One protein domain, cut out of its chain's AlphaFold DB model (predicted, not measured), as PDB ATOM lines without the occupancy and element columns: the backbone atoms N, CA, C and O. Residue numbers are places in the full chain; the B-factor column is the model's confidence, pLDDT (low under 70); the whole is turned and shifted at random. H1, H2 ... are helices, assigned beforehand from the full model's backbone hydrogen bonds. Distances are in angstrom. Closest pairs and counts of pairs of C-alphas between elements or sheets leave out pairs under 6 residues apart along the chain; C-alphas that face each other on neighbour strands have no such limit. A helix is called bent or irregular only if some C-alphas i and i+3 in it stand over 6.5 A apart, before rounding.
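AT A GLANCE: This is residues 20 to 178 of the 178 residues of an uncharacterized protein of uncultured Clostridium sp (UniProt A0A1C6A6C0). Helices that cross one another build this domain: H2 and H5 run the same way along its length, arm H1a of the bent helix H1 crosses H2 on one side and meets H5 with its last residues, 29 to 33, and H4 crosses both H2 and H5 on the other side. H6 covers H1a from outside, the short helices H3 and H7 sit at one end, and a long link, residues 156 to 168, runs along the outside past H2. The printed part has 159 residues with seven named helices, H1 to H7 in chain order, and no named strand; the class is all helix. The whole is compact, with a radius of gyration of the C-alphas of 15.1 A, and spans 44 by 34 by 25 A.

HOW THE PARTS SIT: H1, residues 21 to 44, was assigned as one helix by its hydrogen bonds but is bent: C-alphas 33 and 36 are 7.4 A apart. Its arms H1a, residues 21 to 33, and H1b, residues 36 to 44, stand at a steep tilt of 66 degrees. H1a touches H2, residues 50 to 71, opposite ways at a steep tilt of 57 degrees; the closest C-alphas, of Ser 26 and Val 61, are 4.9 A apart. H1a touches H6, residues 142 to 155, closest at the C-alphas of Ala 28 and Ser 152, 5.0 A. With residues 29 to 33 alone, H1a touches residues 125 to 133 of H5, residues 116 to 138, closest at the C-alphas of Ile 33 and Met 126, 4.8 A. H4, residues 87 to 106, forms a helical hairpin with H5, at a steep tilt of 43 degrees; their closest C-alphas, of Ile 92 and Leu 130, are 6.3 A apart. H4 also touches H2, closest at the C-alphas of Arg 63 and Cys 99, 5.3 A. H7, residues 169 to 176, touches residues 87 to 94 of H4, closest at the C-alphas of Asn 90 and Leu 176, 5.6 A. H3, residues 74 to 80, touches H2 only at the corner, and only just, with 3 pairs of C-alphas within 8 A; the closest are those of Leu 71 and Val 77, 5.8 A. Every O i to N i+4 pair is within hydrogen-bond range in H1a, H2, H3 and H7, against 4 of 5 in H1b, 14 of 16 in H4, 16 of 19 in H5 and 6 of 10 in H6.

IN THESE COORDINATES: H1a begins at C-alpha 21, (37.857, -2.513, 1.970), and is 17.5 A long. H2 is 30.8 A, H4 26.2 A, H5 31.5 A and H6 20.7 A long. H5 has a kink of 36 degrees near residue 130. H7 ends at C-alpha 176, (43.838, -23.844, 12.234).

THE WHOLE: The C-alphas farthest apart, of Gly 46 and Lys 75, are 44.3 A apart. The printed part has no cut, and H6 to H7 is the long link. The pLDDT is under 70 at residues 105 to 109, 157 and 178.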
ATOM      1  N   ASP A  20      34.604   0.133   1.683       92.75
ATOM      2  CA  ASP A  20      34.552  -0.932   0.690       92.75
ATOM      3  C   ASP A  20      35.778  -1.858   0.780       92.75
ATOM      4  O   ASP A  20      35.960  -2.721  -0.077       92.75
ATOM      5  N   ILE A  21      36.603  -1.753   1.836       94.69
ATOM      6  CA  ILE A  21      37.857  -2.513   1.970       94.69
ATOM      7  C   ILE A  21      37.674  -4.024   1.817       94.69
ATOM      8  O   ILE A  21      38.480  -4.678   1.158       94.69
ATOM      9  N   ILE A  22      36.602  -4.588   2.383       96.75
ATOM     10  CA  ILE A  22      36.318  -6.023   2.274       96.75
ATOM     11  C   ILE A  22      36.065  -6.399   0.819       96.75
ATOM     12  O   ILE A  22      36.620  -7.383   0.338       96.75
ATOM     13  N   HIS A  23      35.270  -5.608   0.100       95.31
ATOM     14  CA  HIS A  23      35.022  -5.833  -1.317       95.31
ATOM     15  C   HIS A  23      36.309  -5.685  -2.134       95.31
ATOM     16  O   HIS A  23      36.653  -6.598  -2.886       95.31
ATOM     17  N   ASN A  24      37.049  -4.596  -1.927       94.31
ATOM     18  CA  ASN A  24      38.248  -4.277  -2.690       94.31
ATOM     19  C   ASN A  24      39.350  -5.328  -2.485       94.31
ATOM     20  O   ASN A  24      39.910  -5.818  -3.463       94.31
ATOM     21  N   LEU A  25      39.615  -5.757  -1.243       96.19
ATOM     22  CA  LEU A  25      40.564  -6.843  -0.973       96.19
ATOM     23  C   LEU A  25      40.104  -8.172  -1.569       96.19
ATOM     24  O   LEU A  25      40.934  -8.911  -2.092       96.19
ATOM     25  N   SER A  26      38.806  -8.478  -1.519       96.38
ATOM     26  CA  SER A  26      38.249  -9.720  -2.076       96.38
ATOM     27  C   SER A  26      38.418  -9.801  -3.585       96.38
ATOM     28  O   SER A  26      38.884 -10.821  -4.091       96.38
ATOM     29  N   VAL A  27      38.093  -8.724  -4.301       95.56
ATOM     30  CA  VAL A  27      38.258  -8.641  -5.759       95.56
ATOM     31  C   VAL A  27      39.738  -8.670  -6.132       95.56
ATOM     32  O   VAL A  27      40.149  -9.518  -6.923       95.56
ATOM     33  N   ALA A  28      40.557  -7.818  -5.511       95.44
ATOM     34  CA  ALA A  28      41.996  -7.765  -5.757       95.44
ATOM     35  C   ALA A  28      42.673  -9.121  -5.535       95.44
ATOM     36  O   ALA A  28      43.436  -9.602  -6.370       95.44
ATOM     37  N   THR A  29      42.369  -9.761  -4.407       96.75
ATOM     38  CA  THR A  29      42.955 -11.052  -4.056       96.75
ATOM     39  C   THR A  29      42.479 -12.133  -5.015       96.75
ATOM     40  O   THR A  29      43.306 -12.894  -5.499       96.75
ATOM     41  N   THR A  30      41.192 -12.162  -5.373       95.38
ATOM     42  CA  THR A  30      40.656 -13.089  -6.387       95.38
ATOM     43  C   THR A  30      41.408 -12.968  -7.716       95.38
ATOM     44  O   THR A  30      41.823 -13.981  -8.287       95.38
ATOM     45  N   HIS A  31      41.652 -11.734  -8.168       94.75
ATOM     46  CA  HIS A  31      42.494 -11.456  -9.330       94.75
ATOM     47  C   HIS A  31      43.872 -12.109  -9.214       94.75
ATOM     48  O   HIS A  31      44.283 -12.844 -10.110       94.75
ATOM     49  N   ILE A  32      44.563 -11.879  -8.100       95.81
ATOM     50  CA  ILE A  32      45.953 -12.299  -7.918       95.81
ATOM     51  C   ILE A  32      46.092 -13.812  -7.738       95.81
ATOM     52  O   ILE A  32      47.022 -14.400  -8.292       95.81
ATOM     53  N   ILE A  33      45.225 -14.437  -6.936       95.44
ATOM     54  CA  ILE A  33      45.471 -15.803  -6.457       95.44
ATOM     55  C   ILE A  33      45.024 -16.880  -7.430       95.44
ATOM     56  O   ILE A  33      45.447 -18.010  -7.251       95.44
ATOM     57  N   TYR A  34      44.192 -16.576  -8.433       91.94
ATOM     58  CA  TYR A  34      43.836 -17.583  -9.443       91.94
ATOM     59  C   TYR A  34      43.285 -17.018 -10.760       91.94
ATOM     60  O   TYR A  34      43.499 -17.620 -11.815       91.94
ATOM     61  N   ARG A  35      42.560 -15.888 -10.727       91.12
ATOM     62  CA  ARG A  35      41.856 -15.373 -11.911       91.12
ATOM     63  C   ARG A  35      42.824 -14.911 -12.995       91.12
ATOM     64  O   ARG A  35      42.632 -15.285 -14.145       91.12
ATOM     65  N   ASN A  36      43.850 -14.137 -12.638       90.44
ATOM     66  CA  ASN A  36      44.902 -13.674 -13.551       90.44
ATOM     67  C   ASN A  36      46.009 -14.732 -13.676       90.44
ATOM     68  O   ASN A  36      47.187 -14.471 -13.427       90.44
ATOM     69  N   GLY A  37      45.595 -15.951 -13.993       90.62
ATOM     70  CA  GLY A  37      46.442 -17.127 -14.079       90.62
ATOM     71  C   GLY A  37      45.615 -18.300 -14.599       90.62
ATOM     72  O   GLY A  37      44.899 -18.127 -15.587       90.62
ATOM     73  N   PRO A  38      45.642 -19.466 -13.936       93.00
ATOM     74  CA  PRO A  38      45.133 -20.705 -14.513       93.00
ATOM     75  C   PRO A  38      43.655 -20.658 -14.913       93.00
ATOM     76  O   PRO A  38      43.284 -21.296 -15.891       93.00
ATOM     77  N   VAL A  39      42.801 -19.884 -14.231       91.75
ATOM     78  CA  VAL A  39      41.383 -19.799 -14.628       91.75
ATOM     79  C   VAL A  39      41.161 -18.993 -15.908       91.75
ATOM     80  O   VAL A  39      40.267 -19.344 -16.675       91.75
ATOM     81  N   GLU A  40      41.951 -17.951 -16.177       92.75
ATOM     82  CA  GLU A  40      41.887 -17.261 -17.477       92.75
ATOM     83  C   GLU A  40      42.356 -18.181 -18.607       92.75
ATOM     84  O   GLU A  40      41.687 -18.264 -19.635       92.75
ATOM     85  N   ASP A  41      43.434 -18.937 -18.387       94.62
ATOM     86  CA  ASP A  41      43.937 -19.901 -19.371       94.62
ATOM     87  C   ASP A  41      42.894 -20.999 -19.653       94.62
ATOM     88  O   ASP A  41      42.590 -21.309 -20.803       94.62
ATOM     89  N   MET A  42      42.247 -21.532 -18.611       92.75
ATOM     90  CA  MET A  42      41.183 -22.538 -18.752       92.75
ATOM     91  C   MET A  42      39.938 -22.001 -19.453       92.75
ATOM     92  O   MET A  42      39.258 -22.740 -20.170       92.75
ATOM     93  N   HIS A  43      39.619 -20.727 -19.241       92.31
ATOM     94  CA  HIS A  43      38.556 -20.061 -19.975       92.31
ATOM     95  C   HIS A  43      38.912 -19.925 -21.461       92.31
ATOM     96  O   HIS A  43      38.120 -20.320 -22.316       92.31
ATOM     97  N   ALA A  44      40.125 -19.459 -21.773       94.12
ATOM     98  CA  ALA A  44      40.618 -19.344 -23.144       94.12
ATOM     99  C   ALA A  44      40.660 -20.701 -23.875       94.12
ATOM    100  O   ALA A  44      40.329 -20.776 -25.059       94.12
ATOM    101  N   ASP A  45      40.972 -21.781 -23.154       93.88
ATOM    102  CA  ASP A  45      40.968 -23.160 -23.655       93.88
ATOM    103  C   ASP A  45      39.553 -23.765 -23.808       93.88
ATOM    104  O   ASP A  45      39.397 -24.917 -24.223       93.88
ATOM    105  N   GLY A  46      38.494 -23.021 -23.472       92.00
ATOM    106  CA  GLY A  46      37.100 -23.464 -23.590       92.00
ATOM    107  C   GLY A  46      36.668 -24.494 -22.539       92.00
ATOM    108  O   GLY A  46      35.623 -25.148 -22.699       92.00
ATOM    109  N   LYS A  47      37.455 -24.652 -21.465       91.75
ATOM    110  CA  LYS A  47      37.113 -25.497 -20.311       91.75
ATOM    111  C   LYS A  47      36.111 -24.815 -19.387       91.75
ATOM    112  O   LYS A  47      35.299 -25.492 -18.770       91.75
ATOM    113  N   LEU A  48      36.120 -23.487 -19.341       90.38
ATOM    114  CA  LEU A  48      35.118 -22.692 -18.639       90.38
ATOM    115  C   LEU A  48      34.315 -21.872 -19.645       90.38
ATOM    116  O   LEU A  48      34.851 -21.384 -20.633       90.38
ATOM    117  N   THR A  49      33.015 -21.728 -19.395       90.56
ATOM    118  CA  THR A  49      32.183 -20.748 -20.104       90.56
ATOM    119  C   THR A  49      32.290 -19.386 -19.421       90.56
ATOM    120  O   THR A  49      32.595 -19.330 -18.227       90.56
ATOM    121  N   ASP A  50      31.944 -18.299 -20.119       90.31
ATOM    122  CA  ASP A  50      31.848 -16.962 -19.507       90.31
ATOM    123  C   ASP A  50      30.959 -16.978 -18.251       90.31
ATOM    124  O   ASP A  50      31.284 -16.384 -17.222       90.31
ATOM    125  N   TYR A  51      29.841 -17.713 -18.308       88.62
ATOM    126  CA  TYR A  51      28.915 -17.860 -17.187       88.62
ATOM    127  C   TYR A  51      29.542 -18.614 -16.009       88.62
ATOM    128  O   TYR A  51      29.419 -18.178 -14.863       88.62
ATOM    129  N   ALA A  52      30.231 -19.728 -16.267       87.88
ATOM    130  CA  ALA A  52      30.918 -20.488 -15.224       87.88
ATOM    131  C   ALA A  52      32.023 -19.651 -14.565       87.88
ATOM    132  O   ALA A  52      32.084 -19.556 -13.339       87.88
ATOM    133  N   MET A  53      32.832 -18.973 -15.383       88.94
ATOM    134  CA  MET A  53      33.897 -18.082 -14.940       88.94
ATOM    135  C   MET A  53      33.358 -16.933 -14.078       88.94
ATOM    136  O   MET A  53      33.869 -16.683 -12.991       88.94
ATOM    137  N   MET A  54      32.288 -16.261 -14.508       88.56
ATOM    138  CA  MET A  54      31.644 -15.201 -13.726       88.56
ATOM    139  C   MET A  54      31.136 -15.710 -12.368       88.56
ATOM    140  O   MET A  54      31.315 -15.041 -11.348       88.56
ATOM    141  N   ASN A  55      30.528 -16.898 -12.323       88.00
ATOM    142  CA  ASN A  55      29.998 -17.437 -11.072       88.00
ATOM    143  C   ASN A  55      31.096 -17.887 -10.104       88.00
ATOM    144  O   ASN A  55      30.966 -17.622  -8.909       88.00
ATOM    145  N   ILE A  56      32.176 -18.525 -10.582       88.75
ATOM    146  CA  ILE A  56      33.280 -18.936  -9.697       88.75
ATOM    147  C   ILE A  56      34.001 -17.708  -9.133       88.75
ATOM    148  O   ILE A  56      34.258 -17.635  -7.937       88.75
ATOM    149  N   ASN A  57      34.181 -16.681  -9.963       90.19
ATOM    150  CA  ASN A  57      34.653 -15.353  -9.582       90.19
ATOM    151  C   ASN A  57      33.814 -14.732  -8.470       90.19
ATOM    152  O   ASN A  57      34.342 -14.303  -7.442       90.19
ATOM    153  N   LYS A  58      32.491 -14.733  -8.640       91.19
ATOM    154  CA  LYS A  58      31.579 -14.214  -7.625       91.19
ATOM    155  C   LYS A  58      31.648 -15.015  -6.324       91.19
ATOM    156  O   LYS A  58      31.663 -14.436  -5.236       91.19
ATOM    157  N   PHE A  59      31.691 -16.335  -6.435       91.31
ATOM    158  CA  PHE A  59      31.784 -17.227  -5.290       91.31
ATOM    159  C   PHE A  59      33.068 -16.979  -4.484       91.31
ATOM    160  O   PHE A  59      32.997 -16.728  -3.282       91.31
ATOM    161  N   MET A  60      34.216 -16.938  -5.162       93.12
ATOM    162  CA  MET A  60      35.524 -16.672  -4.562       93.12
ATOM    163  C   MET A  60      35.567 -15.322  -3.847       93.12
ATOM    164  O   MET A  60      35.997 -15.255  -2.697       93.12
ATOM    165  N   VAL A  61      35.047 -14.261  -4.473       94.88
ATOM    166  CA  VAL A  61      34.968 -12.928  -3.854       94.88
ATOM    167  C   VAL A  61      34.158 -12.960  -2.556       94.88
ATOM    168  O   VAL A  61      34.588 -12.395  -1.556       94.88
ATOM    169  N   ASN A  62      33.005 -13.629  -2.533       95.25
ATOM    170  CA  ASN A  62      32.177 -13.696  -1.326       95.25
ATOM    171  C   ASN A  62      32.851 -14.503  -0.198       95.25
ATOM    172  O   ASN A  62      32.820 -14.085   0.964       95.25
ATOM    173  N   ARG A  63      33.496 -15.627  -0.536       95.00
ATOM    174  CA  ARG A  63      34.214 -16.475   0.428       95.00
ATOM    175  C   ARG A  63      35.428 -15.758   1.014       95.00
ATOM    176  O   ARG A  63      35.561 -15.690   2.237       95.00
ATOM    177  N   LEU A  64      36.249 -15.137   0.163       96.81
ATOM    178  CA  LEU A  64      37.373 -14.303   0.592       96.81
ATOM    179  C   LEU A  64      36.909 -13.109   1.428       96.81
ATOM    180  O   LEU A  64      37.576 -12.758   2.397       96.81
ATOM    181  N   GLY A  65      35.739 -12.537   1.136       97.44
ATOM    182  CA  GLY A  65      35.145 -11.501   1.975       97.44
ATOM    183  C   GLY A  65      34.929 -11.966   3.414       97.44
ATOM    184  O   GLY A  65      35.249 -11.233   4.349       97.44
ATOM    185  N   GLY A  66      34.438 -13.194   3.601       97.06
ATOM    186  CA  GLY A  66      34.291 -13.811   4.923       97.06
ATOM    187  C   GLY A  66      35.635 -13.992   5.634       97.06
ATOM    188  O   GLY A  66      35.775 -13.633   6.804       97.06
ATOM    189  N   ILE A  67      36.651 -14.463   4.905       97.62
ATOM    190  CA  ILE A  67      38.024 -14.581   5.414       97.62
ATOM    191  C   ILE A  67      38.561 -13.209   5.838       97.62
ATOM    192  O   ILE A  67      39.069 -13.061   6.947       97.62
ATOM    193  N   PHE A  68      38.402 -12.166   5.023       97.94
ATOM    194  CA  PHE A  68      38.897 -10.834   5.367       97.94
ATOM    195  C   PHE A  68      38.149 -10.190   6.533       97.94
ATOM    196  O   PHE A  68      38.774  -9.473   7.310       97.94
ATOM    197  N   LEU A  69      36.869 -10.498   6.759       97.44
ATOM    198  CA  LEU A  69      36.195 -10.090   7.999       97.44
ATOM    199  C   LEU A  69      36.871 -10.676   9.250       97.44
ATOM    200  O   LEU A  69      36.861 -10.038  10.302       97.44
ATOM    201  N   ILE A  70      37.464 -11.870   9.152       97.19
ATOM    202  CA  ILE A  70      38.260 -12.465  10.231       97.19
ATOM    203  C   ILE A  70      39.641 -11.809  10.302       97.19
ATOM    204  O   ILE A  70      40.037 -11.329  11.363       97.19
ATOM    205  N   LEU A  71      40.366 -11.758   9.182       97.00
ATOM    206  CA  LEU A  71      41.761 -11.303   9.143       97.00
ATOM    207  C   LEU A  71      41.925  -9.796   9.379       97.00
ATOM    208  O   LEU A  71      43.025  -9.335   9.682       97.00
ATOM    209  N   LEU A  72      40.849  -9.014   9.254       96.12
ATOM    210  CA  LEU A  72      40.850  -7.597   9.602       96.12
ATOM    211  C   LEU A  72      40.344  -7.314  11.027       96.12
ATOM    212  O   LEU A  72      40.363  -6.152  11.438       96.12
ATOM    213  N   ASP A  73      39.982  -8.325  11.817       96.25
ATOM    214  CA  ASP A  73      39.692  -8.176  13.246       96.25
ATOM    215  C   ASP A  73      40.955  -8.463  14.073       96.25
ATOM    216  O   ASP A  73      41.421  -9.599  14.159       96.25
ATOM    217  N   ASN A  74      41.503  -7.433  14.727       94.06
ATOM    218  CA  ASN A  74      42.738  -7.558  15.511       94.06
ATOM    219  C   ASN A  74      42.650  -8.631  16.605       94.06
ATOM    220  O   ASN A  74      43.623  -9.342  16.829       94.06
ATOM    221  N   LYS A  75      41.491  -8.790  17.259       95.75
ATOM    222  CA  LYS A  75      41.342  -9.787  18.329       95.75
ATOM    223  C   LYS A  75      41.399 -11.204  17.771       95.75
ATOM    224  O   LYS A  75      41.964 -12.085  18.409       95.75
ATOM    225  N   LYS A  76      40.818 -11.416  16.589       96.06
ATOM    226  CA  LYS A  76      40.845 -12.712  15.902       96.06
ATOM    227  C   LYS A  76      42.235 -13.022  15.367       96.06
ATOM    228  O   LYS A  76      42.722 -14.127  15.566       96.06
ATOM    229  N   VAL A  77      42.908 -12.035  14.778       94.19
ATOM    230  CA  VAL A  77      44.301 -12.164  14.321       94.19
ATOM    231  C   VAL A  77      45.235 -12.546  15.469       94.19
ATOM    232  O   VAL A  77      46.062 -13.441  15.305       94.19
ATOM    233  N   ASP A  78      45.081 -11.930  16.642       94.12
ATOM    234  CA  ASP A  78      45.876 -12.270  17.827       94.12
ATOM    235  C   ASP A  78      45.646 -13.708  18.318       94.12
ATOM    236  O   ASP A  78      46.515 -14.268  18.986       94.12
ATOM    237  N   LEU A  79      44.483 -14.302  18.033       94.81
ATOM    238  CA  LEU A  79      44.191 -15.707  18.331       94.81
ATOM    239  C   LEU A  79      44.779 -16.636  17.267       94.81
ATOM    240  O   LEU A  79      45.449 -17.593  17.628       94.81
ATOM    241  N   ILE A  80      44.629 -16.301  15.983       93.75
ATOM    242  CA  ILE A  80      45.217 -17.055  14.862       93.75
ATOM    243  C   ILE A  80      46.737 -17.187  15.032       93.75
ATOM    244  O   ILE A  80      47.284 -18.277  14.925       93.75
ATOM    245  N   LYS A  81      47.423 -16.093  15.388       91.56
ATOM    246  CA  LYS A  81      48.882 -16.082  15.612       91.56
ATOM    247  C   LYS A  81      49.342 -16.936  16.802       91.56
ATOM    248  O   LYS A  81      50.544 -17.078  17.010       91.56
ATOM    249  N   LYS A  82      48.419 -17.452  17.620       92.50
ATOM    250  CA  LYS A  82      48.722 -18.346  18.748       92.50
ATOM    251  C   LYS A  82      48.583 -19.827  18.396       92.50
ATOM    252  O   LYS A  82      49.044 -20.633  19.197       92.50
ATOM    253  N   CYS A  83      48.030 -20.175  17.231       88.25
ATOM    254  CA  CYS A  83      47.849 -21.553  16.744       88.25
ATOM    255  C   CYS A  83      49.171 -22.230  16.303       88.25
ATOM    256  O   CYS A  83      49.199 -23.016  15.366       88.25
ATOM    257  N   GLY A  84      50.296 -21.916  16.954       82.56
ATOM    258  CA  GLY A  84      51.601 -22.530  16.684       82.56
ATOM    259  C   GLY A  84      52.450 -21.834  15.613       82.56
ATOM    260  O   GLY A  84      52.116 -20.763  15.118       82.56
ATOM    261  N   GLU A  85      53.605 -22.430  15.302       83.69
ATOM    262  CA  GLU A  85      54.615 -21.880  14.375       83.69
ATOM    263  C   GLU A  85      54.160 -21.913  12.904       83.69
ATOM    264  O   GLU A  85      54.535 -21.030  12.140       83.69
ATOM    265  N   TYR A  86      53.300 -22.873  12.541       87.88
ATOM    266  CA  TYR A  86      52.841 -23.138  11.168       87.88
ATOM    267  C   TYR A  86      51.446 -22.570  10.856       87.88
ATOM    268  O   TYR A  86      50.754 -23.018   9.942       87.88
ATOM    269  N   TYR A  87      50.989 -21.584  11.633       89.88
ATOM    270  CA  TYR A  87      49.629 -21.054  11.494       89.88
ATOM    271  C   TYR A  87      49.375 -20.391  10.126       89.88
ATOM    272  O   TYR A  87      48.223 -20.269   9.716       89.88
ATOM    273  N   ILE A  88      50.422 -19.930   9.425       93.19
ATOM    274  CA  ILE A  88      50.297 -19.330   8.087       93.19
ATOM    275  C   ILE A  88      50.022 -20.410   7.046       93.19
ATOM    276  O   ILE A  88      49.123 -20.238   6.229       93.19
ATOM    277  N   GLU A  89      50.770 -21.508   7.084       93.50
ATOM    278  CA  GLU A  89      50.591 -22.662   6.209       93.50
ATOM    279  C   GLU A  89      49.188 -23.249   6.391       93.50
ATOM    280  O   GLU A  89      48.431 -23.333   5.425       93.50
ATOM    281  N   ASN A  90      48.781 -23.490   7.641       93.88
ATOM    282  CA  ASN A  90      47.432 -23.967   7.961       93.88
ATOM    283  C   ASN A  90      46.346 -22.985   7.489       93.88
ATOM    284  O   ASN A  90      45.293 -23.387   6.990       93.88
ATOM    285  N   LEU A  91      46.587 -21.673   7.606       95.75
ATOM    286  CA  LEU A  91      45.658 -20.659   7.112       95.75
ATOM    287  C   LEU A  91      45.526 -20.692   5.588       95.75
ATOM    288  O   LEU A  91      44.419 -20.507   5.084       95.75
ATOM    289  N   ILE A  92      46.617 -20.912   4.852       96.69
ATOM    290  CA  ILE A  92      46.575 -21.037   3.390       96.69
ATOM    291  C   ILE A  92      45.713 -22.234   2.997       96.69
ATOM    292  O   ILE A  92      44.799 -22.064   2.188       96.69
ATOM    293  N   ASP A  93      45.947 -23.392   3.612       95.25
ATOM    294  CA  ASP A  93      45.198 -24.616   3.326       95.25
ATOM    295  C   ASP A  93      43.702 -24.427   3.593       95.25
ATOM    296  O   ASP A  93      42.869 -24.734   2.741       95.25
ATOM    297  N   ILE A  94      43.340 -23.810   4.723       94.50
ATOM    298  CA  ILE A  94      41.941 -23.501   5.051       94.50
ATOM    299  C   ILE A  94      41.328 -22.528   4.047       94.50
ATOM    300  O   ILE A  94      40.168 -22.694   3.668       94.50
ATOM    301  N   VAL A  95      42.067 -21.500   3.620       95.88
ATOM    302  CA  VAL A  95      41.571 -20.534   2.632       95.88
ATOM    303  C   VAL A  95      41.346 -21.210   1.280       95.88
ATOM    304  O   VAL A  95      40.321 -20.944   0.655       95.88
ATOM    305  N   ILE A  96      42.253 -22.079   0.829       95.94
ATOM    306  CA  ILE A  96      42.092 -22.839  -0.419       95.94
ATOM    307  C   ILE A  96      40.892 -23.778  -0.313       95.94
ATOM    308  O   ILE A  96      40.022 -23.751  -1.186       95.94
ATOM    309  N   GLU A  97      40.813 -24.554   0.767       93.31
ATOM    310  CA  GLU A  97      39.736 -25.514   0.981       93.31
ATOM    311  C   GLU A  97      38.378 -24.804   0.977       93.31
ATOM    312  O   GLU A  97      37.501 -25.119   0.179       93.31
ATOM    313  N   TYR A  98      38.234 -23.768   1.803       92.25
ATOM    314  CA  TYR A  98      36.977 -23.049   1.981       92.25
ATOM    315  C   TYR A  98      36.555 -22.241   0.749       92.25
ATOM    316  O   TYR A  98      35.379 -22.230   0.370       92.25
ATOM    317  N   CYS A  99      37.488 -21.498   0.147       91.94
ATOM    318  CA  CYS A  99      37.151 -20.605  -0.957       91.94
ATOM    319  C   CYS A  99      36.993 -21.366  -2.270       91.94
ATOM    320  O   CYS A  99      36.116 -21.011  -3.054       91.94
ATOM    321  N   PHE A 100      37.819 -22.386  -2.513       90.75
ATOM    322  CA  PHE A 100      37.935 -23.009  -3.827       90.75
ATOM    323  C   PHE A 100      37.435 -24.454  -3.849       90.75
ATOM    324  O   PHE A 100      36.494 -24.727  -4.591       90.75
ATOM    325  N   ILE A 101      37.983 -25.356  -3.028       89.06
ATOM    326  CA  ILE A 101      37.647 -26.794  -3.084       89.06
ATOM    327  C   ILE A 101      36.196 -27.052  -2.671       89.06
ATOM    328  O   ILE A 101      35.414 -27.567  -3.474       89.06
ATOM    329  N   ASP A 102      35.793 -26.608  -1.478       84.44
ATOM    330  CA  ASP A 102      34.407 -26.686  -1.002       84.44
ATOM    331  C   ASP A 102      33.455 -26.000  -1.983       84.44
ATOM    332  O   ASP A 102      32.327 -26.448  -2.194       84.44
ATOM    333  N   GLY A 103      33.910 -24.905  -2.590       71.81
ATOM    334  CA  GLY A 103      33.177 -24.192  -3.620       71.81
ATOM    335  C   GLY A 103      32.899 -25.050  -4.829       71.81
ATOM    336  O   GLY A 103      31.744 -25.289  -5.157       71.81
ATOM    337  N   ILE A 104      33.941 -25.551  -5.470       73.56
ATOM    338  CA  ILE A 104      33.853 -26.453  -6.617       73.56
ATOM    339  C   ILE A 104      32.946 -27.643  -6.309       73.56
ATOM    340  O   ILE A 104      32.002 -27.892  -7.052       73.56
ATOM    341  N   LEU A 105      33.177 -28.330  -5.191       68.12
ATOM    342  CA  LEU A 105      32.454 -29.554  -4.848       68.12
ATOM    343  C   LEU A 105      30.969 -29.315  -4.539       68.12
ATOM    344  O   LEU A 105      30.140 -30.187  -4.797       68.12
ATOM    345  N   ASN A 106      30.619 -28.144  -3.998       66.56
ATOM    346  CA  ASN A 106      29.252 -27.833  -3.570       66.56
ATOM    347  C   ASN A 106      28.524 -26.836  -4.484       66.56
ATOM    348  O   ASN A 106      27.403 -26.414  -4.171       66.56
ATOM    349  N   THR A 107      29.124 -26.422  -5.602       62.53
ATOM    350  CA  THR A 107      28.514 -25.431  -6.492       62.53
ATOM    351  C   THR A 107      27.707 -26.066  -7.617       62.53
ATOM    352  O   THR A 107      28.025 -27.110  -8.167       62.53
ATOM    353  N   LYS A 108      26.642 -25.360  -8.016       62.16
ATOM    354  CA  LYS A 108      25.915 -25.584  -9.279       62.16
ATOM    355  C   LYS A 108      26.635 -24.942 -10.479       62.16
ATOM    356  O   LYS A 108      25.984 -24.602 -11.465       62.16
ATOM    357  N   ILE A 109      27.928 -24.642 -10.345       69.25
ATOM    358  CA  ILE A 109      28.721 -23.979 -11.381       69.25
ATOM    359  C   ILE A 109      29.220 -25.074 -12.315       69.25
ATOM    360  O   ILE A 109      29.773 -26.067 -11.859       69.25
ATOM    361  N   ASP A 110      28.996 -24.898 -13.613       70.88
ATOM    362  CA  ASP A 110      29.424 -25.848 -14.637       70.88
ATOM    363  C   ASP A 110      30.951 -25.803 -14.803       70.88
ATOM    364  O   ASP A 110      31.500 -25.033 -15.593       70.88
ATOM    365  N   ILE A 111      31.623 -26.603 -13.981       77.50
ATOM    366  CA  ILE A 111      33.060 -26.883 -14.024       77.50
ATOM    367  C   ILE A 111      33.333 -28.295 -14.562       77.50
ATOM    368  O   ILE A 111      34.430 -28.814 -14.386       77.50
ATOM    369  N   GLU A 112      32.356 -28.933 -15.221       75.88
ATOM    370  CA  GLU A 112      32.406 -30.359 -15.597       75.88
ATOM    371  C   GLU A 112      33.576 -30.711 -16.532       75.88
ATOM    372  O   GLU A 112      33.968 -31.871 -16.647       75.88
ATOM    373  N   LYS A 113      34.146 -29.711 -17.213       85.00
ATOM    374  CA  LYS A 113      35.300 -29.877 -18.107       85.00
ATOM    375  C   LYS A 113      36.653 -29.692 -17.416       85.00
ATOM    376  O   LYS A 113      37.676 -29.917 -18.067       85.00
ATOM    377  N   LEU A 114      36.682 -29.253 -16.156       88.25
ATOM    378  CA  LEU A 114      37.916 -29.208 -15.379       88.25
ATOM    379  C   LEU A 114      38.281 -30.627 -14.950       88.25
ATOM    380  O   LEU A 114      37.474 -31.351 -14.374       88.25
ATOM    381  N   THR A 115      39.509 -31.027 -15.256       91.56
ATOM    382  CA  THR A 115      40.071 -32.301 -14.791       91.56
ATOM    383  C   THR A 115      40.695 -32.140 -13.408       91.56
ATOM    384  O   THR A 115      41.037 -31.024 -13.022       91.56
ATOM    385  N   ASP A 116      40.953 -33.238 -12.696       90.50
ATOM    386  CA  ASP A 116      41.679 -33.195 -11.413       90.50
ATOM    387  C   ASP A 116      43.019 -32.451 -11.543       90.50
ATOM    388  O   ASP A 116      43.362 -31.612 -10.719       90.50
ATOM    389  N   LYS A 117      43.721 -32.649 -12.666       94.38
ATOM    390  CA  LYS A 117      44.964 -31.931 -12.975       94.38
ATOM    391  C   LYS A 117      44.764 -30.416 -13.104       94.38
ATOM    392  O   LYS A 117      45.661 -29.651 -12.769       94.38
ATOM    393  N   ASP A 118      43.629 -29.975 -13.643       92.88
ATOM    394  CA  ASP A 118      43.313 -28.547 -13.728       92.88
ATOM    395  C   ASP A 118      43.095 -27.967 -12.326       92.88
ATOM    396  O   ASP A 118      43.618 -26.899 -12.010       92.88
ATOM    397  N   ILE A 119      42.390 -28.704 -11.463       92.00
ATOM    398  CA  ILE A 119      42.204 -28.324 -10.060       92.00
ATOM    399  C   ILE A 119      43.554 -28.235  -9.341       92.00
ATOM    400  O   ILE A 119      43.820 -27.215  -8.708       92.00
ATOM    401  N   ASP A 120      44.435 -29.224  -9.516       94.62
ATOM    402  CA  ASP A 120      45.781 -29.231  -8.930       94.62
ATOM    403  C   ASP A 120      46.595 -27.995  -9.342       94.62
ATOM    404  O   ASP A 120      47.219 -27.350  -8.500       94.62
ATOM    405  N   ILE A 121      46.552 -27.615 -10.626       95.81
ATOM    406  CA  ILE A 121      47.246 -26.421 -11.135       95.81
ATOM    407  C   ILE A 121      46.709 -25.148 -10.469       95.81
ATOM    408  O   ILE A 121      47.492 -24.261 -10.116       95.81
ATOM    409  N   ILE A 122      45.387 -25.031 -10.295       94.81
ATOM    410  CA  ILE A 122      44.798 -23.867  -9.623       94.81
ATOM    411  C   ILE A 122      45.219 -23.828  -8.155       94.81
ATOM    412  O   ILE A 122      45.655 -22.778  -7.687       94.81
ATOM    413  N   VAL A 123      45.130 -24.954  -7.446       95.38
ATOM    414  CA  VAL A 123      45.510 -25.062  -6.032       95.38
ATOM    415  C   VAL A 123      46.980 -24.712  -5.827       95.38
ATOM    416  O   VAL A 123      47.302 -23.910  -4.951       95.38
ATOM    417  N   GLU A 124      47.877 -25.246  -6.658       96.38
ATOM    418  CA  GLU A 124      49.306 -24.943  -6.582       96.38
ATOM    419  C   GLU A 124      49.568 -23.447  -6.800       96.38
ATOM    420  O   GLU A 124      50.311 -22.818  -6.039       96.38
ATOM    421  N   PHE A 125      48.914 -22.849  -7.799       97.12
ATOM    422  CA  PHE A 125      49.033 -21.420  -8.069       97.12
ATOM    423  C   PHE A 125      48.488 -20.572  -6.907       97.12
ATOM    424  O   PHE A 125      49.152 -19.630  -6.471       97.12
ATOM    425  N   MET A 126      47.325 -20.930  -6.354       97.12
ATOM    426  CA  MET A 126      46.740 -20.264  -5.188       97.12
ATOM    427  C   MET A 126      47.676 -20.325  -3.985       97.12
ATOM    428  O   MET A 126      47.943 -19.286  -3.382       97.12
ATOM    429  N   ASN A 127      48.217 -21.503  -3.673       96.31
ATOM    430  CA  ASN A 127      49.143 -21.708  -2.562       96.31
ATOM    431  C   ASN A 127      50.360 -20.769  -2.660       96.31
ATOM    432  O   ASN A 127      50.673 -20.033  -1.722       96.31
ATOM    433  N   GLN A 128      50.982 -20.693  -3.842       96.00
ATOM    434  CA  GLN A 128      52.133 -19.813  -4.085       96.00
ATOM    435  C   GLN A 128      51.806 -18.320  -3.908       96.00
ATOM    436  O   GLN A 128      52.667 -17.536  -3.500       96.00
ATOM    437  N   LYS A 129      50.582 -17.895  -4.245       97.25
ATOM    438  CA  LYS A 129      50.164 -16.485  -4.188       97.25
ATOM    439  C   LYS A 129      49.597 -16.075  -2.832       97.25
ATOM    440  O   LYS A 129      49.741 -14.913  -2.454       97.25
ATOM    441  N   LEU A 130      48.968 -16.995  -2.107       97.62
ATOM    442  CA  LEU A 130      48.311 -16.706  -0.836       97.62
ATOM    443  C   LEU A 130      49.306 -16.392   0.276       97.62
ATOM    444  O   LEU A 130      49.060 -15.449   1.023       97.62
ATOM    445  N   TYR A 131      50.439 -17.098   0.349       95.75
ATOM    446  CA  TYR A 131      51.445 -16.869   1.393       95.75
ATOM    447  C   TYR A 131      51.830 -15.385   1.562       95.75
ATOM    448  O   TYR A 131      51.617 -14.830   2.646       95.75
ATOM    449  N   PRO A 132      52.326 -14.676   0.524       95.88
ATOM    450  CA  PRO A 132      52.685 -13.267   0.676       95.88
ATOM    451  C   PRO A 132      51.476 -12.361   0.956       95.88
ATOM    452  O   PRO A 132      51.612 -11.386   1.692       95.88
ATOM    453  N   ILE A 133      50.294 -12.665   0.408       97.19
ATOM    454  CA  ILE A 133      49.078 -11.860   0.612       97.19
ATOM    455  C   ILE A 133      48.613 -11.930   2.065       97.19
ATOM    456  O   ILE A 133      48.369 -10.897   2.692       97.19
ATOM    457  N   LEU A 134      48.500 -13.140   2.607       97.06
ATOM    458  CA  LEU A 134      48.037 -13.357   3.971       97.06
ATOM    459  C   LEU A 134      49.023 -12.765   4.976       97.06
ATOM    460  O   LEU A 134      48.588 -12.092   5.911       97.06
ATOM    461  N   LEU A 135      50.330 -12.913   4.740       95.50
ATOM    462  CA  LEU A 135      51.358 -12.293   5.573       95.50
ATOM    463  C   LEU A 135      51.219 -10.762   5.600       95.50
ATOM    464  O   LEU A 135      51.122 -10.175   6.676       95.50
ATOM    465  N   ILE A 136      51.109 -10.119   4.429       97.00
ATOM    466  CA  ILE A 136      50.902  -8.666   4.306       97.00
ATOM    467  C   ILE A 136      49.689  -8.197   5.123       97.00
ATOM    468  O   ILE A 136      49.759  -7.177   5.818       97.00
ATOM    469  N   ILE A 137      48.575  -8.927   5.038       96.56
ATOM    470  CA  ILE A 137      47.322  -8.576   5.717       96.56
ATOM    471  C   ILE A 137      47.459  -8.750   7.232       96.56
ATOM    472  O   ILE A 137      47.126  -7.835   7.988       96.56
ATOM    473  N   LEU A 138      47.992  -9.888   7.680       95.06
ATOM    474  CA  LEU A 138      48.176 -10.218   9.097       95.06
ATOM    475  C   LEU A 138      49.188  -9.306   9.803       95.06
ATOM    476  O   LEU A 138      49.076  -9.067  11.010       95.06
ATOM    477  N   GLU A 139      50.182  -8.803   9.075       94.12
ATOM    478  CA  GLU A 139      51.161  -7.826   9.562       94.12
ATOM    479  C   GLU A 139      50.670  -6.379   9.469       94.12
ATOM    480  O   GLU A 139      51.334  -5.475   9.975       94.12
ATOM    481  N   ARG A 140      49.511  -6.135   8.839       94.31
ATOM    482  CA  ARG A 140      49.006  -4.786   8.537       94.31
ATOM    483  C   ARG A 140      50.020  -3.949   7.749       94.31
ATOM    484  O   ARG A 140      50.122  -2.737   7.945       94.31
ATOM    485  N   ASN A 141      50.766  -4.579   6.844       95.50
ATOM    486  CA  ASN A 141      51.740  -3.884   6.012       95.50
ATOM    487  C   ASN A 141      51.011  -2.988   4.999       95.50
ATOM    488  O   ASN A 141      50.555  -3.450   3.954       95.50
ATOM    489  N   ILE A 142      50.909  -1.692   5.308       94.75
ATOM    490  CA  ILE A 142      50.132  -0.718   4.527       94.75
ATOM    491  C   ILE A 142      50.590  -0.641   3.066       94.75
ATOM    492  O   ILE A 142      49.753  -0.599   2.167       94.75
ATOM    493  N   ASN A 143      51.898  -0.677   2.807       93.81
ATOM    494  CA  ASN A 143      52.424  -0.633   1.441       93.81
ATOM    495  C   ASN A 143      52.098  -1.916   0.668       93.81
ATOM    496  O   ASN A 143      51.717  -1.850  -0.499       93.81
ATOM    497  N   GLY A 144      52.192  -3.074   1.327       95.50
ATOM    498  CA  GLY A 144      51.766  -4.345   0.750       95.50
ATOM    499  C   GLY A 144      50.268  -4.356   0.440       95.50
ATOM    500  O   GLY A 144      49.874  -4.749  -0.654       95.50
ATOM    501  N   ILE A 145      49.436  -3.852   1.357       96.00
ATOM    502  CA  ILE A 145      47.981  -3.735   1.172       96.00
ATOM    503  C   ILE A 145      47.661  -2.829  -0.021       96.00
ATOM    504  O   ILE A 145      46.859  -3.208  -0.870       96.00
ATOM    505  N   LYS A 146      48.326  -1.673  -0.142       94.06
ATOM    506  CA  LYS A 146      48.206  -0.805  -1.326       94.06
ATOM    507  C   LYS A 146      48.590  -1.541  -2.611       94.06
ATOM    508  O   LYS A 146      47.904  -1.390  -3.614       94.06
ATOM    509  N   GLY A 147      49.644  -2.357  -2.575       93.75
ATOM    510  CA  GLY A 147      50.072  -3.187  -3.706       93.75
ATOM    511  C   GLY A 147      49.066  -4.274  -4.101       93.75
ATOM    512  O   GLY A 147      48.890  -4.543  -5.285       93.75
ATOM    513  N   ILE A 148      48.373  -4.876  -3.129       94.94
ATOM    514  CA  ILE A 148      47.267  -5.806  -3.397       94.94
ATOM    515  C   ILE A 148      46.119  -5.041  -4.055       94.94
ATOM    516  O   ILE A 148      45.688  -5.380  -5.150       94.94
ATOM    517  N   LEU A 149      45.652  -3.971  -3.415       93.31
ATOM    518  CA  LEU A 149      44.509  -3.184  -3.876       93.31
ATOM    519  C   LEU A 149      44.739  -2.544  -5.251       93.31
ATOM    520  O   LEU A 149      43.796  -2.438  -6.037       93.31
ATOM    521  N   SER A 150      45.981  -2.178  -5.580       89.56
ATOM    522  CA  SER A 150      46.310  -1.607  -6.885       89.56
ATOM    523  C   SER A 150      46.148  -2.589  -8.043       89.56
ATOM    524  O   SER A 150      45.965  -2.160  -9.183       89.56
ATOM    525  N   ASN A 151      46.124  -3.897  -7.767       84.81
ATOM    526  CA  ASN A 151      45.845  -4.918  -8.774       84.81
ATOM    527  C   ASN A 151      44.450  -4.717  -9.388       84.81
ATOM    528  O   ASN A 151      44.287  -4.768 -10.606       84.81
ATOM    529  N   SER A 152      43.465  -4.350  -8.569       74.50
ATOM    530  CA  SER A 152      42.112  -4.009  -9.027       74.50
ATOM    531  C   SER A 152      42.077  -2.800  -9.975       74.50
ATOM    532  O   SER A 152      41.157  -2.681 -10.775       74.50
ATOM    533  N   PHE A 153      43.083  -1.917  -9.965       75.12
ATOM    534  CA  PHE A 153      43.173  -0.828 -10.950       75.12
ATOM    535  C   PHE A 153      43.672  -1.284 -12.316       75.12
ATOM    536  O   PHE A 153      43.361  -0.647 -13.321       75.12
ATOM    537  N   ILE A 154      44.459  -2.360 -12.354       74.25
ATOM    538  CA  ILE A 154      44.996  -2.931 -13.592       74.25
ATOM    539  C   ILE A 154      43.924  -3.789 -14.271       74.25
ATOM    540  O   ILE A 154      43.764  -3.721 -15.486       74.25
ATOM    541  N   TYR A 155      43.181  -4.567 -13.481       77.00
ATOM    542  CA  TYR A 155      42.264  -5.593 -13.989       77.00
ATOM    543  C   TYR A 155      40.774  -5.253 -13.831       77.00
ATOM    544  O   TYR A 155      39.927  -5.971 -14.360       77.00
ATOM    545  N   GLY A 156      40.462  -4.133 -13.176       73.12
ATOM    546  CA  GLY A 156      39.106  -3.634 -12.967       73.12
ATOM    547  C   GLY A 156      38.466  -4.113 -11.662       73.12
ATOM    548  O   GLY A 156      38.853  -5.121 -11.075       73.12
ATOM    549  N   THR A 157      37.455  -3.366 -11.215       68.12
ATOM    550  CA  THR A 157      36.628  -3.664 -10.030       68.12
ATOM    551  C   THR A 157      35.154  -3.852 -10.381       68.12
ATOM    552  O   THR A 157      34.322  -3.894  -9.481       68.12
ATOM    553  N   ASP A 158      34.811  -3.951 -11.672       73.12
ATOM    554  CA  ASP A 158      33.431  -4.067 -12.171       73.12
ATOM    555  C   ASP A 158      32.871  -5.485 -11.954       73.12
ATOM    556  O   ASP A 158      32.400  -6.160 -12.868       73.12
ATOM    557  N   TRP A 159      32.994  -5.971 -10.724       85.69
ATOM    558  CA  TRP A 159      32.517  -7.260 -10.258       85.69
ATOM    559  C   TRP A 159      31.356  -7.015  -9.307       85.69
ATOM    560  O   TRP A 159      31.326  -6.018  -8.582       85.69
ATOM    561  N   ASP A 160      30.405  -7.945  -9.263       87.56
ATOM    562  CA  ASP A 160      29.291  -7.848  -8.327       87.56
ATOM    563  C   ASP A 160      29.794  -7.626  -6.895       87.56
ATOM    564  O   ASP A 160      30.608  -8.402  -6.376       87.56
ATOM    565  N   TYR A 161      29.226  -6.619  -6.226       92.31
ATOM    566  CA  TYR A 161      29.643  -6.212  -4.886       92.31
ATOM    567  C   TYR A 161      29.690  -7.390  -3.911       92.31
ATOM    568  O   TYR A 161      28.762  -8.209  -3.863       92.31
ATOM    569  N   CYS A 162      30.777  -7.486  -3.143       94.31
ATOM    570  CA  CYS A 162      31.035  -8.610  -2.248       94.31
ATOM    571  C   CYS A 162      29.903  -8.761  -1.225       94.31
ATOM    572  O   CYS A 162      29.509  -7.801  -0.568       94.31
ATOM    573  N   LYS A 163      29.400  -9.987  -1.071       96.12
ATOM    574  CA  LYS A 163      28.476 -10.369  -0.001       96.12
ATOM    575  C   LYS A 163      29.208 -11.403   0.850       96.12
ATOM    576  O   LYS A 163      29.149 -12.574   0.491       96.12
ATOM    577  N   PRO A 164      29.969 -10.972   1.873       95.75
ATOM    578  CA  PRO A 164      30.802 -11.868   2.658       95.75
ATOM    579  C   PRO A 164      29.991 -13.002   3.270       95.75
ATOM    580  O   PRO A 164      28.954 -12.753   3.891       95.75
ATOM    581  N   ASP A 165      30.494 -14.221   3.138       91.56
ATOM    582  CA  ASP A 165      29.935 -15.342   3.877       91.56
ATOM    583  C   ASP A 165      30.266 -15.208   5.368       91.56
ATOM    584  O   ASP A 165      31.356 -14.776   5.754       91.56
ATOM    585  N   ILE A 166      29.316 -15.590   6.221       90.38
ATOM    586  CA  ILE A 166      29.529 -15.622   7.667       90.38
ATOM    587  C   ILE A 166      30.239 -16.930   8.005       90.38
ATOM    588  O   ILE A 166      29.680 -18.009   7.822       90.38
ATOM    589  N   ILE A 167      31.463 -16.813   8.513       91.75
ATOM    590  CA  ILE A 167      32.276 -17.938   8.972       91.75
ATOM    591  C   ILE A 167      32.173 -18.010  10.498       91.75
ATOM    592  O   ILE A 167      32.386 -17.005  11.184       91.75
ATOM    593  N   ASP A 168      31.852 -19.194  11.020       94.06
ATOM    594  CA  ASP A 168      31.949 -19.472  12.451       94.06
ATOM    595  C   ASP A 168      33.426 -19.443  12.860       94.06
ATOM    596  O   ASP A 168      34.242 -20.222  12.362       94.06
ATOM    597  N   PHE A 169      33.777 -18.488  13.718       94.88
ATOM    598  CA  PHE A 169      35.168 -18.248  14.073       94.88
ATOM    599  C   PHE A 169      35.747 -19.334  14.982       94.88
ATOM    600  O   PHE A 169      36.941 -19.609  14.879       94.88
ATOM    601  N   ASP A 170      34.930 -19.971  15.820       93.50
ATOM    602  CA  ASP A 170      35.410 -21.036  16.701       93.50
ATOM    603  C   ASP A 170      35.759 -22.268  15.856       93.50
ATOM    604  O   ASP A 170      36.869 -22.785  15.949       93.50
ATOM    605  N   LEU A 171      34.883 -22.638  14.915       90.25
ATOM    606  CA  LEU A 171      35.168 -23.702  13.946       90.25
ATOM    607  C   LEU A 171      36.372 -23.367  13.046       90.25
ATOM    608  O   LEU A 171      37.144 -24.248  12.673       90.25
ATOM    609  N   PHE A 172      36.535 -22.096  12.672       92.56
ATOM    610  CA  PHE A 172      37.687 -21.640  11.892       92.56
ATOM    611  C   PHE A 172      39.004 -21.797  12.664       92.56
ATOM    612  O   PHE A 172      39.985 -22.270  12.095       92.56
ATOM    613  N   LEU A 173      39.026 -21.430  13.951       92.38
ATOM    614  CA  LEU A 173      40.195 -21.617  14.812       92.38
ATOM    615  C   LEU A 173      40.488 -23.092  15.071       92.38
ATOM    616  O   LEU A 173      41.651 -23.475  15.030       92.38
ATOM    617  N   GLU A 174      39.464 -23.917  15.297       89.31
ATOM    618  CA  GLU A 174      39.650 -25.361  15.466       89.31
ATOM    619  C   GLU A 174      40.388 -25.954  14.268       89.31
ATOM    620  O   GLU A 174      41.351 -26.682  14.460       89.31
ATOM    621  N   LYS A 175      40.005 -25.588  13.038       86.62
ATOM    622  CA  LYS A 175      40.690 -26.051  11.822       86.62
ATOM    623  C   LYS A 175      42.143 -25.573  11.712       86.62
ATOM    624  O   LYS A 175      42.936 -26.264  11.086       86.62
ATOM    625  N   LEU A 176      42.481 -24.408  12.273       86.06
ATOM    626  CA  LEU A 176      43.838 -23.844  12.234       86.06
ATOM    627  C   LEU A 176      44.815 -24.537  13.187       86.06
ATOM    628  O   LEU A 176      46.015 -24.502  12.927       86.06
ATOM    629  N   ASP A 177      44.319 -25.102  14.287       76.00
ATOM    630  CA  ASP A 177      45.127 -25.683  15.373       76.00
ATOM    631  C   ASP A 177      45.421 -27.189  15.178       76.00
ATOM    632  O   ASP A 177      46.015 -27.820  16.054       76.00
ATOM    633  N   TYR A 178      44.983 -27.768  14.051       60.53
ATOM    634  CA  TYR A 178      45.252 -29.160  13.657       60.53
ATOM    635  C   TYR A 178      46.554 -29.331  12.868       60.53
ATOM    636  O   TYR A 178      46.949 -28.405  12.121       60.53
TER     637      TYR A 178